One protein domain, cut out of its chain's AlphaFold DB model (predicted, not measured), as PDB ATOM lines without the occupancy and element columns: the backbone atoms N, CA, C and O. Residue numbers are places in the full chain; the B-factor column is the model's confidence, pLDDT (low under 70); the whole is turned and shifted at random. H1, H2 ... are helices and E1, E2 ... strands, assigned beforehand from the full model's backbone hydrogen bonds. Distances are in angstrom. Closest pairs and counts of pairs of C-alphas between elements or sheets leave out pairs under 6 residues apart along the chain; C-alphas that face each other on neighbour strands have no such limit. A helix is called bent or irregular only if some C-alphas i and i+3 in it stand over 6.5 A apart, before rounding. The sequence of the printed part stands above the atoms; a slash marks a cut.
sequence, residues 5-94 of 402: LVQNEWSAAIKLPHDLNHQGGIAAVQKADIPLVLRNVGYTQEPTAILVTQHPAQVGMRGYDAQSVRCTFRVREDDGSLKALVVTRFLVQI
ATOM      1  N   LEU A   5      -8.126  36.196  33.650       91.25
ATOM      2  CA  LEU A   5      -7.904  37.645  33.591       91.25
ATOM      3  C   LEU A   5      -8.985  38.335  32.736       91.25
ATOM      4  O   LEU A   5      -9.575  37.721  31.849       91.25
ATOM      5  N   VAL A   6      -9.228  39.622  32.988       91.06
ATOM      6  CA  VAL A   6     -10.164  40.448  32.205       91.06
ATOM      7  C   VAL A   6      -9.425  41.163  31.068       91.06
ATOM      8  O   VAL A   6      -8.537  41.962  31.334       91.06
ATOM      9  N   GLN A   7      -9.794  40.901  29.806       91.62
ATOM     10  CA  GLN A   7      -9.070  41.402  28.620       91.62
ATOM     11  C   GLN A   7      -9.000  42.927  28.525       91.62
ATOM     12  O   GLN A   7      -7.949  43.451  28.171       91.62
ATOM     13  N   ASN A   8     -10.076  43.631  28.879       89.69
ATOM     14  CA  ASN A   8     -10.147  45.094  28.781       89.69
ATOM     15  C   ASN A   8      -9.154  45.817  29.707       89.69
ATOM     16  O   ASN A   8      -8.904  47.001  29.528       89.69
ATOM     17  N   GLU A   9      -8.574  45.119  30.689       91.44
ATOM     18  CA  GLU A   9      -7.554  45.693  31.566       91.44
ATOM     19  C   GLU A   9      -6.148  45.632  30.960       91.44
ATOM     20  O   GLU A   9      -5.218  46.082  31.615       91.44
ATOM     21  N   TRP A  10      -5.931  45.078  29.761       94.69
ATOM     22  CA  TRP A  10      -4.575  44.797  29.272       94.69
ATOM     23  C   TRP A  10      -4.344  45.211  27.828       94.69
ATOM     24  O   TRP A  10      -5.109  44.878  26.930       94.69
ATOM     25  N   SER A  11      -3.185  45.830  27.594       94.00
ATOM     26  CA  SER A  11      -2.727  46.217  26.256       94.00
ATOM     27  C   SER A  11      -2.294  45.049  25.367       94.00
ATOM     28  O   SER A  11      -1.952  45.267  24.208       94.00
ATOM     29  N   ALA A  12      -2.263  43.827  25.901       94.88
ATOM     30  CA  ALA A  12      -1.854  42.617  25.199       94.88
ATOM     31  C   ALA A  12      -2.904  41.510  25.372       94.88
ATOM     32  O   ALA A  12      -3.648  41.483  26.356       94.88
ATOM     33  N   ALA A  13      -2.956  40.578  24.421       95.81
ATOM     34  CA  ALA A  13      -3.884  39.452  24.472       95.81
ATOM     35  C   ALA A  13      -3.591  38.548  25.678       95.81
ATOM     36  O   ALA A  13      -2.443  38.152  25.904       95.81
ATOM     37  N   ILE A  14      -4.629  38.197  26.436       95.75
ATOM     38  CA  ILE A  14      -4.510  37.230  27.524       95.75
ATOM     39  C   ILE A  14      -4.309  35.835  26.935       95.75
ATOM     40  O   ILE A  14      -5.071  35.390  26.078       95.75
ATOM     41  N   LYS A  15      -3.307  35.121  27.443       95.12
ATOM     42  CA  LYS A  15      -2.992  33.737  27.085       95.12
ATOM     43  C   LYS A  15      -2.933  32.862  28.333       95.12
ATOM     44  O   LYS A  15      -2.707  33.342  29.447       95.12
ATOM     45  N   LEU A  16      -3.113  31.556  28.148       93.06
ATOM     46  CA  LEU A  16      -2.749  30.588  29.178       93.06
ATOM     47  C   LEU A  16      -1.218  30.473  29.242       93.06
ATOM     48  O   LEU A  16      -0.551  30.704  28.232       93.06
ATOM     49  N   PRO A  17      -0.633  30.088  30.392       93.75
ATOM     50  CA  PRO A  17       0.820  29.975  30.520       93.75
ATOM     51  C   PRO A  17       1.479  29.112  29.435       93.75
ATOM     52  O   PRO A  17       2.526  29.475  28.914       93.75
ATOM     53  N   HIS A  18       0.860  27.995  29.049       93.19
ATOM     54  CA  HIS A  18       1.409  27.109  28.018       93.19
ATOM     55  C   HIS A  18       1.300  27.677  26.594       93.19
ATOM     56  O   HIS A  18       2.104  27.300  25.744       93.19
ATOM     57  N   ASP A  19       0.371  28.606  26.355       94.19
ATOM     58  CA  ASP A  19       0.151  29.250  25.055       94.19
ATOM     59  C   ASP A  19       0.984  30.527  24.876       94.19
ATOM     60  O   ASP A  19       1.082  31.070  23.771       94.19
ATOM     61  N   LEU A  20       1.577  31.042  25.958       96.00
ATOM     62  CA  LEU A  20       2.421  32.226  25.905       96.00
ATOM     63  C   LEU A  20       3.756  31.883  25.230       96.00
ATOM     64  O   LEU A  20       4.513  31.031  25.695       96.00
ATOM     65  N   ASN A  21       4.026  32.545  24.106       95.81
ATOM     66  CA  ASN A  21       5.151  32.266  23.220       95.81
ATOM     67  C   ASN A  21       5.684  33.564  22.584       95.81
ATOM     68  O   ASN A  21       5.276  34.663  22.960       95.81
ATOM     69  N   HIS A  22       6.584  33.439  21.607       93.88
ATOM     70  CA  HIS A  22       7.210  34.564  20.902       93.88
ATOM     71  C   HIS A  22       6.231  35.558  20.243       93.88
ATOM     72  O   HIS A  22       6.645  36.672  19.942       93.88
ATOM     73  N   GLN A  23       4.952  35.210  20.045       95.31
ATOM     74  CA  GLN A  23       3.921  36.115  19.510       95.31
ATOM     75  C   GLN A  23       3.373  37.109  20.556       95.31
ATOM     76  O   GLN A  23       2.389  37.798  20.300       95.31
ATOM     77  N   GLY A  24       3.938  37.125  21.763       94.50
ATOM     78  CA  GLY A  24       3.559  38.036  22.837       94.50
ATOM     79  C   GLY A  24       2.243  37.708  23.528       94.50
ATOM     80  O   GLY A  24       1.643  36.655  23.301       94.50
ATOM     81  N   GLY A  25       1.818  38.589  24.429       97.00
ATOM     82  CA  GLY A  25       0.638  38.413  25.274       97.00
ATOM     83  C   GLY A  25       0.927  38.543  26.768       97.00
ATOM     84  O   GLY A  25       2.046  38.825  27.200       97.00
ATOM     85  N   ILE A  26      -0.107  38.314  27.571       97.62
ATOM     86  CA  ILE A  26      -0.017  38.315  29.028       97.62
ATOM     87  C   ILE A  26      -0.645  37.058  29.623       97.62
ATOM     88  O   ILE A  26      -1.720  36.639  29.208       97.62
ATOM     89  N   ALA A  27       0.002  36.459  30.622       96.50
ATOM     90  CA  ALA A  27      -0.544  35.304  31.332       96.50
ATOM     91  C   ALA A  27      -0.382  35.435  32.850       96.50
ATOM     92  O   ALA A  27       0.612  35.971  33.341       96.50
ATOM     93  N   ALA A  28      -1.333  34.891  33.611       95.25
ATOM     94  CA  ALA A  28      -1.152  34.650  35.039       95.25
ATOM     95  C   ALA A  28      -0.393  33.335  35.236       95.25
ATOM     96  O   ALA A  28      -0.891  32.276  34.860       95.25
ATOM     97  N   VAL A  29       0.807  33.400  35.814       94.56
ATOM     98  CA  VAL A  29       1.761  32.285  35.836       94.56
ATOM     99  C   VAL A  29       2.068  31.885  37.275       94.56
ATOM    100  O   VAL A  29       2.418  32.717  38.116       94.56
ATOM    101  N   GLN A  30       1.938  30.591  37.572       92.31
ATOM    102  CA  GLN A  30       2.367  30.034  38.851       92.31
ATOM    103  C   GLN A  30       3.883  29.855  38.862       92.31
ATOM    104  O   GLN A  30       4.500  29.627  37.825       92.31
ATOM    105  N   LYS A  31       4.494  29.886  40.050       92.75
ATOM    106  CA  LYS A  31       5.954  29.761  40.205       92.75
ATOM    107  C   LYS A  31       6.541  28.548  39.465       92.75
ATOM    108  O   LYS A  31       7.631  28.653  38.912       92.75
ATOM    109  N   ALA A  32       5.827  27.421  39.460       93.12
ATOM    110  CA  ALA A  32       6.263  26.183  38.813       93.12
ATOM    111  C   ALA A  32       6.346  26.289  37.278       93.12
ATOM    112  O   ALA A  32       7.196  25.641  36.672       93.12
ATOM    113  N   ASP A  33       5.518  27.136  36.665       94.25
ATOM    114  CA  ASP A  33       5.387  27.246  35.209       94.25
ATOM    115  C   ASP A  33       6.308  28.316  34.606       94.25
ATOM    116  O   ASP A  33       6.487  28.362  33.390       94.25
ATOM    117  N   ILE A  34       6.934  29.163  35.435       95.31
ATOM    118  CA  ILE A  34       7.822  30.245  34.978       95.31
ATOM    119  C   ILE A  34       8.919  29.728  34.028       95.31
ATOM    120  O   ILE A  34       9.074  30.312  32.954       95.31
ATOM    121  N   PRO A  35       9.664  28.642  34.334       94.94
ATOM    122  CA  PRO A  35      10.713  28.157  33.433       94.94
ATOM    123  C   PRO A  35      10.178  27.709  32.067       94.94
ATOM    124  O   PRO A  35      10.834  27.933  31.050       94.94
ATOM    125  N   LEU A  36       8.985  27.102  32.033       95.12
ATOM    126  CA  LEU A  36       8.324  26.705  30.790       95.12
ATOM    127  C   LEU A  36       7.947  27.933  29.958       95.12
ATOM    128  O   LEU A  36       8.259  27.983  28.772       95.12
ATOM    129  N   VAL A  37       7.323  28.929  30.588       96.25
ATOM    130  CA  VAL A  37       6.911  30.176  29.932       96.25
ATOM    131  C   VAL A  37       8.112  30.923  29.359       96.25
ATOM    132  O   VAL A  37       8.095  31.296  28.190       96.25
ATOM    133  N   LEU A  38       9.185  31.089  30.139       95.44
ATOM    134  CA  LEU A  38      10.400  31.762  29.670       95.44
ATOM    135  C   LEU A  38      11.029  31.039  28.474       95.44
ATOM    136  O   LEU A  38      11.477  31.687  27.531       95.44
ATOM    137  N   ARG A  39      11.021  29.700  28.477       95.62
ATOM    138  CA  ARG A  39      11.503  28.903  27.344       95.62
ATOM    139  C   ARG A  39      10.624  29.067  26.103       95.62
ATOM    140  O   ARG A  39      11.159  29.154  25.004       95.62
ATOM    141  N   ASN A  40       9.303  29.085  26.272       95.31
ATOM    142  CA  ASN A  40       8.350  29.190  25.165       95.31
ATOM    143  C   ASN A  40       8.349  30.587  24.525       95.31
ATOM    144  O   ASN A  40       8.191  30.712  23.310       95.31
ATOM    145  N   VAL A  41       8.513  31.630  25.339       96.31
ATOM    146  CA  VAL A  41       8.619  33.020  24.880       96.31
ATOM    147  C   VAL A  41       9.967  33.268  24.214       96.31
ATOM    148  O   VAL A  41      10.008  33.823  23.117       96.31
ATOM    149  N   GLY A  42      11.061  32.820  24.842       92.88
ATOM    150  CA  GLY A  42      12.413  33.049  24.346       92.88
ATOM    151  C   GLY A  42      12.725  34.541  24.206       92.88
ATOM    152  O   GLY A  42      12.386  35.344  25.072       92.88
ATOM    153  N   TYR A  43      13.383  34.911  23.108       92.88
ATOM    154  CA  TYR A  43      13.582  36.309  22.741       92.88
ATOM    155  C   TYR A  43      12.443  36.780  21.836       92.88
ATOM    156  O   TYR A  43      12.204  36.188  20.783       92.88
ATOM    157  N   THR A  44      11.777  37.871  22.214       94.25
ATOM    158  CA  THR A  44      10.746  38.505  21.386       94.25
ATOM    159  C   THR A  44      10.723  40.022  21.560       94.25
ATOM    160  O   THR A  44      11.022  40.542  22.637       94.25
ATOM    161  N   GLN A  45      10.363  40.716  20.481       94.81
ATOM    162  CA  GLN A  45      10.056  42.150  20.446       94.81
ATOM    163  C   GLN A  45       8.547  42.417  20.595       94.81
ATOM    164  O   GLN A  45       8.120  43.568  20.603       94.81
ATOM    165  N   GLU A  46       7.731  41.370  20.730       96.81
ATOM    166  CA  GLU A  46       6.303  41.514  20.986       96.81
ATOM    167  C   GLU A  46       6.038  41.903  22.453       96.81
ATOM    168  O   GLU A  46       6.760  41.442  23.353       96.81
ATOM    169  N   PRO A  47       4.987  42.696  22.740       96.38
ATOM    170  CA  PRO A  47       4.585  43.021  24.105       96.38
ATOM    171  C   PRO A  47       4.267  41.751  24.896       96.38
ATOM    172  O   PRO A  47       3.258  41.084  24.655       96.38
ATOM    173  N   THR A  48       5.146  41.398  25.836       97.75
ATOM    174  CA  THR A  48       5.053  40.125  26.559       97.75
ATOM    175  C   THR A  48       5.310  40.303  28.043       97.75
ATOM    176  O   THR A  48       6.384  40.753  28.449       97.75
ATOM    177  N   ALA A  49       4.347  39.891  28.862       97.75
ATOM    178  CA  ALA A  49       4.461  39.966  30.310       97.75
ATOM    179  C   ALA A  49       3.803  38.778  31.012       97.75
ATOM    180  O   ALA A  49       2.971  38.066  30.452       97.75
ATOM    181  N   ILE A  50       4.154  38.582  32.278       97.44
ATOM    182  CA  ILE A  50       3.499  37.607  33.149       97.44
ATOM    183  C   ILE A  50       3.075  38.250  34.461       97.44
ATOM    184  O   ILE A  50       3.702  39.191  34.943       97.44
ATOM    185  N   LEU A  51       2.018  37.711  35.060       96.81
ATOM    186  CA  LEU A  51       1.549  38.081  36.388       96.81
ATOM    187  C   LEU A  51       1.886  36.974  37.375       96.81
ATOM    188  O   LEU A  51       1.385  35.856  37.254       96.81
ATOM    189  N   VAL A  52       2.689  37.305  38.382       95.75
ATOM    190  CA  VAL A  52       3.092  36.384  39.452       95.75
ATOM    191  C   VAL A  52       2.634  36.895  40.819       95.75
ATOM    192  O   VAL A  52       2.363  38.081  41.016       95.75
ATOM    193  N   THR A  53       2.496  35.992  41.787       93.88
ATOM    194  CA  THR A  53       2.019  36.313  43.146       93.88
ATOM    195  C   THR A  53       3.116  36.854  44.061       93.88
ATOM    196  O   THR A  53       2.832  37.633  44.966       93.88
ATOM    197  N   GLN A  54       4.363  36.447  43.832       92.44
ATOM    198  CA  GLN A  54       5.534  36.806  44.634       92.44
ATOM    199  C   GLN A  54       6.426  37.783  43.870       92.44
ATOM    200  O   GLN A  54       6.421  37.804  42.643       92.44
ATOM    201  N   HIS A  55       7.226  38.569  44.590       91.94
ATOM    202  CA  HIS A  55       8.156  39.500  43.952       91.94
ATOM    203  C   HIS A  55       9.138  38.734  43.033       91.94
ATOM    204  O   HIS A  55       9.634  37.684  43.452       91.94
ATOM    205  N   PRO A  56       9.503  39.238  41.834       91.06
ATOM    206  CA  PRO A  56      10.365  38.528  40.870       91.06
ATOM    207  C   PRO A  56      11.663  37.977  41.474       91.06
ATOM    208  O   PRO A  56      12.054  36.834  41.234       91.06
ATOM    209  N   ALA A  57      12.297  38.758  42.355       90.31
ATOM    210  CA  ALA A  57      13.511  38.352  43.066       90.31
ATOM    211  C   ALA A  57      13.346  37.095  43.955       90.31
ATOM    212  O   ALA A  57      14.340  36.424  44.232       90.31
ATOM    213  N   GLN A  58      12.122  36.776  44.393       90.88
ATOM    214  CA  GLN A  58      11.780  35.603  45.215       90.88
ATOM    215  C   GLN A  58      11.448  34.360  44.371       90.88
ATOM    216  O   GLN A  58      11.486  33.236  44.878       90.88
ATOM    217  N   VAL A  59      11.142  34.547  43.085       90.69
ATOM    218  CA  VAL A  59      10.790  33.470  42.141       90.69
ATOM    219  C   VAL A  59      11.883  33.201  41.104       90.69
ATOM    220  O   VAL A  59      11.645  32.506  40.128       90.69
ATOM    221  N   GLY A  60      13.097  33.710  41.333       89.06
ATOM    222  CA  GLY A  60      14.258  33.448  40.476       89.06
ATOM    223  C   GLY A  60      14.376  34.363  39.255       89.06
ATOM    224  O   GLY A  60      15.254  34.150  38.430       89.06
ATOM    225  N   MET A  61      13.558  35.412  39.157       91.62
ATOM    226  CA  MET A  61      13.545  36.363  38.038       91.62
ATOM    227  C   MET A  61      14.277  37.666  38.397       91.62
ATOM    228  O   MET A  61      13.734  38.763  38.282       91.62
ATOM    229  N   ARG A  62      15.509  37.568  38.909       89.25
ATOM    230  CA  ARG A  62      16.310  38.766  39.223       89.25
ATOM    231  C   ARG A  62      16.712  39.486  37.934       89.25
ATOM    232  O   ARG A  62      17.154  38.837  36.996       89.25
ATOM    233  N   GLY A  63      16.599  40.813  37.932       88.44
ATOM    234  CA  GLY A  63      16.952  41.659  36.785       88.44
ATOM    235  C   GLY A  63      15.821  41.882  35.778       88.44
ATOM    236  O   GLY A  63      16.010  42.660  34.856       88.44
ATOM    237  N   TYR A  64      14.662  41.246  35.965       92.31
ATOM    238  CA  TYR A  64      13.470  41.541  35.173       92.31
ATOM    239  C   TYR A  64      12.746  42.770  35.722       92.31
ATOM    240  O   TYR A  64      12.570  42.896  36.940       92.31
ATOM    241  N   ASP A  65      12.279  43.624  34.815       92.50
ATOM    242  CA  ASP A  65      11.454  44.776  35.158       92.50
ATOM    243  C   ASP A  65      10.091  44.315  35.660       92.50
ATOM    244  O   ASP A  65       9.402  43.510  35.023       92.50
ATOM    245  N   ALA A  66       9.693  44.834  36.821       93.38
ATOM    246  CA  ALA A  66       8.414  44.491  37.405       93.38
ATOM    247  C   ALA A  66       7.786  45.626  38.197       93.38
ATOM    248  O   ALA A  66       8.463  46.428  38.838       93.38
ATOM    249  N   GLN A  67       6.457  45.614  38.212       94.25
ATOM    250  CA  GLN A  67       5.644  46.538  38.988       94.25
ATOM    251  C   GLN A  67       4.501  45.809  39.688       94.25
ATOM    252  O   GLN A  67       3.981  44.805  39.195       94.25
ATOM    253  N   SER A  68       4.109  46.308  40.859       94.50
ATOM    254  CA  SER A  68       2.915  45.821  41.545       94.50
ATOM    255  C   SER A  68       1.676  46.424  40.888       94.50
ATOM    256  O   SER A  68       1.582  47.638  40.744       94.50
ATOM    257  N   VAL A  69       0.733  45.572  40.498       94.25
ATOM    258  CA  VAL A  69      -0.513  45.960  39.828       94.25
ATOM    259  C   VAL A  69      -1.707  45.347  40.549       94.25
ATOM    260  O   VAL A  69      -1.603  44.260  41.126       94.25
ATOM    261  N   ARG A  70      -2.848  46.041  40.522       92.94
ATOM    262  CA  ARG A  70      -4.142  45.498  40.953       92.94
ATOM    263  C   ARG A  70      -4.930  45.116  39.714       92.94
ATOM    264  O   ARG A  70      -5.271  45.994  38.936       92.94
ATOM    265  N   CYS A  71      -5.211  43.833  39.548       91.81
ATOM    266  CA  CYS A  71      -5.921  43.320  38.386       91.81
ATOM    267  C   CYS A  71      -7.110  42.454  38.778       91.81
ATOM    268  O   CYS A  71      -7.167  41.904  39.885       91.81
ATOM    269  N   THR A  72      -8.046  42.328  37.848       93.25
ATOM    270  CA  THR A  72      -9.285  41.591  38.056       93.25
ATOM    271  C   THR A  72      -9.203  40.199  37.440       93.25
ATOM    272  O   THR A  72      -8.850  40.019  36.274       93.25
ATOM    273  N   PHE A  73      -9.590  39.198  38.229       91.25
ATOM    274  CA  PHE A  73      -9.861  37.846  37.763       91.25
ATOM    275  C   PHE A  73     -11.358  37.567  37.810       91.25
ATOM    276  O   PHE A  73     -12.028  37.928  38.771       91.25
ATOM    277  N   ARG A  74     -11.883  36.867  36.809       90.81
ATOM    278  CA  ARG A  74     -13.214  36.267  36.836       90.81
ATOM    279  C   ARG A  74     -13.098  34.810  37.259       90.81
ATOM    280  O   ARG A  74     -12.326  34.044  36.680       90.81
ATOM    281  N   VAL A  75     -13.867  34.441  38.272       89.19
ATOM    282  CA  VAL A  75     -13.988  33.072  38.774       89.19
ATOM    283  C   VAL A  75     -15.448  32.667  38.667       89.19
ATOM    284  O   VAL A  75     -16.331  33.451  38.998       89.19
ATOM    285  N   ARG A  76     -15.699  31.456  38.174       86.75
ATOM    286  CA  ARG A  76     -17.036  30.866  38.211       86.75
ATOM    287  C   ARG A  76     -17.241  30.211  39.574       86.75
ATOM    288  O   ARG A  76     -16.418  29.373  39.944       86.75
ATOM    289  N   GLU A  77     -18.272  30.625  40.299       85.44
ATOM    290  CA  GLU A  77     -18.670  30.015  41.569       85.44
ATOM    291  C   GLU A  77     -19.433  28.701  41.329       85.44
ATOM    292  O   GLU A  77     -19.791  28.365  40.194       85.44
ATOM    293  N   ASP A  78     -19.639  27.929  42.398       85.06
ATOM    294  CA  ASP A  78     -20.260  26.599  42.336       85.06
ATOM    295  C   ASP A  78     -21.722  26.650  41.856       85.06
ATOM    296  O   ASP A  78     -22.222  25.688  41.276       85.06
ATOM    297  N   ASP A  79     -22.388  27.794  42.032       85.94
ATOM    298  CA  ASP A  79     -23.735  28.080  41.525       85.94
ATOM    299  C   ASP A  79     -23.764  28.482  40.034       85.94
ATOM    300  O   ASP A  79     -24.826  28.740  39.467       85.94
ATOM    301  N   GLY A  80     -22.599  28.528  39.378       81.38
ATOM    302  CA  GLY A  80     -22.441  28.918  37.978       81.38
ATOM    303  C   GLY A  80     -22.325  30.425  37.742       81.38
ATOM    304  O   GLY A  80     -22.054  30.829  36.604       81.38
ATOM    305  N   SER A  81     -22.471  31.256  38.778       86.75
ATOM    306  CA  SER A  81     -22.317  32.707  38.679       86.75
ATOM    307  C   SER A  81     -20.854  33.106  38.439       86.75
ATOM    308  O   SER A  81     -19.916  32.362  38.737       86.75
ATOM    309  N   LEU A  82     -20.633  34.278  37.832       83.94
ATOM    310  CA  LEU A  82     -19.295  34.833  37.615       83.94
ATOM    311  C   LEU A  82     -19.010  35.916  38.649       83.94
ATOM    312  O   LEU A  82     -19.674  36.950  38.678       83.94
ATOM    313  N   LYS A  83     -17.951  35.716  39.427       88.69
ATOM    314  CA  LYS A  83     -17.460  36.671  40.411       88.69
ATOM    315  C   LYS A  83     -16.155  37.299  39.962       88.69
ATOM    316  O   LYS A  83     -15.213  36.606  39.576       88.69
ATOM    317  N   ALA A  84     -16.096  38.622  40.040       90.12
ATOM    318  CA  ALA A  84     -14.868  39.377  39.860       90.12
ATOM    319  C   ALA A  84     -14.093  39.442  41.188       90.12
ATOM    320  O   ALA A  84     -14.648  39.794  42.227       90.12
ATOM    321  N   LEU A  85     -12.805  39.112  41.148       90.31
ATOM    322  CA  LEU A  85     -11.871  39.205  42.263       90.31
ATOM    323  C   LEU A  85     -10.745  40.159  41.881       90.31
ATOM    324  O   LEU A  85      -9.975  39.872  40.964       90.31
ATOM    325  N   VAL A  86     -10.622  41.267  42.606       91.31
ATOM    326  CA  VAL A  86      -9.499  42.195  42.451       91.31
ATOM    327  C   VAL A  86      -8.360  41.731  43.347       91.31
ATOM    328  O   VAL A  86      -8.526  41.588  44.559       91.31
ATOM    329  N   VAL A  87      -7.192  41.487  42.762       92.56
ATOM    330  CA  VAL A  87      -6.015  40.991  43.482       92.56
ATOM    331  C   VAL A  87      -4.769  41.767  43.090       92.56
ATOM    332  O   VAL A  87      -4.627  42.241  41.965       92.56
ATOM    333  N   THR A  88      -3.822  41.855  44.018       94.44
ATOM    334  CA  THR A  88      -2.492  42.384  43.720       94.44
ATOM    335  C   THR A  88      -1.601  41.283  43.143       94.44
ATOM    336  O   THR A  88      -1.537  40.167  43.673       94.44
ATOM    337  N   ARG A  89      -0.908  41.593  42.049       94.69
ATOM    338  CA  ARG A  89       0.105  40.748  41.398       94.69
ATOM    339  C   ARG A  89       1.331  41.587  41.052       94.69
ATOM    340  O   ARG A  89       1.277  42.814  41.074       94.69
ATOM    341  N   PHE A  90       2.433  40.923  40.733       96.75
ATOM    342  CA  PHE A  90       3.580  41.558  40.097       96.75
ATOM    343  C   PHE A  90       3.498  41.308  38.596       96.75
ATOM    344  O   PHE A  90       3.530  40.156  38.167       96.75
ATOM    345  N   LEU A  91       3.368  42.385  37.826       97.00
ATOM    346  CA  LEU A  91       3.501  42.371  36.377       97.00
ATOM    347  C   LEU A  91       4.985  42.406  36.040       97.00
ATOM    348  O   LEU A  91       5.660  43.363  36.413       97.00
ATOM    349  N   VAL A  92       5.471  41.372  35.364       97.31
ATOM    350  CA  VAL A  92       6.878  41.203  34.998       97.31
ATOM    351  C   VAL A  92       6.993  41.237  33.485       97.31
ATOM    352  O   VAL A  92       6.376  40.409  32.814       97.31
ATOM    353  N   GLN A  93       7.765  42.182  32.956       96.94
ATOM    354  CA  GLN A  93       8.022  42.275  31.519       96.94
ATOM    355  C   GLN A  93       9.041  41.203  31.143       96.94
ATOM    356  O   GLN A  93      10.117  41.153  31.732       96.94
ATOM    357  N   ILE A  94       8.689  40.323  30.208       96.44
ATOM    358  CA  ILE A  94       9.569  39.229  29.759       96.44
ATOM    359  C   ILE A  94       9.902  39.308  28.265       96.44
ATOM    360  O   ILE A  94      10.801  38.608  27.811       96.44
TER     361      ILE A  94
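Overview. This is residues 5 to 94 of the 402 residues of the protein "Hypothetical protein" of Symbiodinium microadriaticum (UniProt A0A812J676). A strongly twisted sheet of four strands has one short helix, H1, over one face at the E1 and E2 end, while the long, bent hairpin of E3 and E4 reaches away from it as an arm. The unnamed residues 5 to 24 wrap round the sheet's edge at E1. The printed part has 90 residues, under half of them in named elements, which run E1, H1, E2, E3, E4; the class is mostly strand. The sheet's order is E1, E2, E4, E3, mixed. The whole is compact, with a radius of gyration of the C-alphas of 13.2 A, yet elongated, spanning 41 by 26 by 22 A.

Along the chain. In the sheet, E1 is residues 25 to 28, 10.6 A long, beginning at C-alpha 25 (0.638, 38.413, 25.274), and E2 is residues 48 to 52, 13.6 A. E4, residues 82 to 93, measures 29.0 A and ends at C-alpha 93 (8.022, 42.275, 31.519); E3, residues 66 to 76, measures 28.9 A. H1 is residues 34 to 41, 10.5 A.

Arrangement. E1 and E2 are parallel at 8 degrees, with N 51 and O 27 2.8 A apart, within hydrogen-bond range. E2 and E4 are antiparallel at 115 degrees, with N 92 and O 50 at 2.8 A. The hairpin E3 and E4 is antiparallel at 155 degrees, with N 73 and O 85 at 2.8 A; E3 bends by 58 degrees at residue 69, E4 by 69 degrees at residue 88. E3 is apart from E1. H1 is on the sheet at a height of 10.5 A, over E2 and along the strands, at 10 degrees to E2 on the local plane. E1, H1 and E2 form a strand-helix-strand unit, two parallel neighbour strands with a helix between, its crossover right-handed. In H1 every O i to N i+4 pair is within hydrogen-bond range.

Size, cuts and confidence. The C-alphas farthest apart, of Gly 63 and Asp 79, are 43.2 A apart. The printed part has no cut. The link E2 to E3, 13 residues, is long. Mean pLDDT of the printed part is 93.1, and no printed residue is under 70.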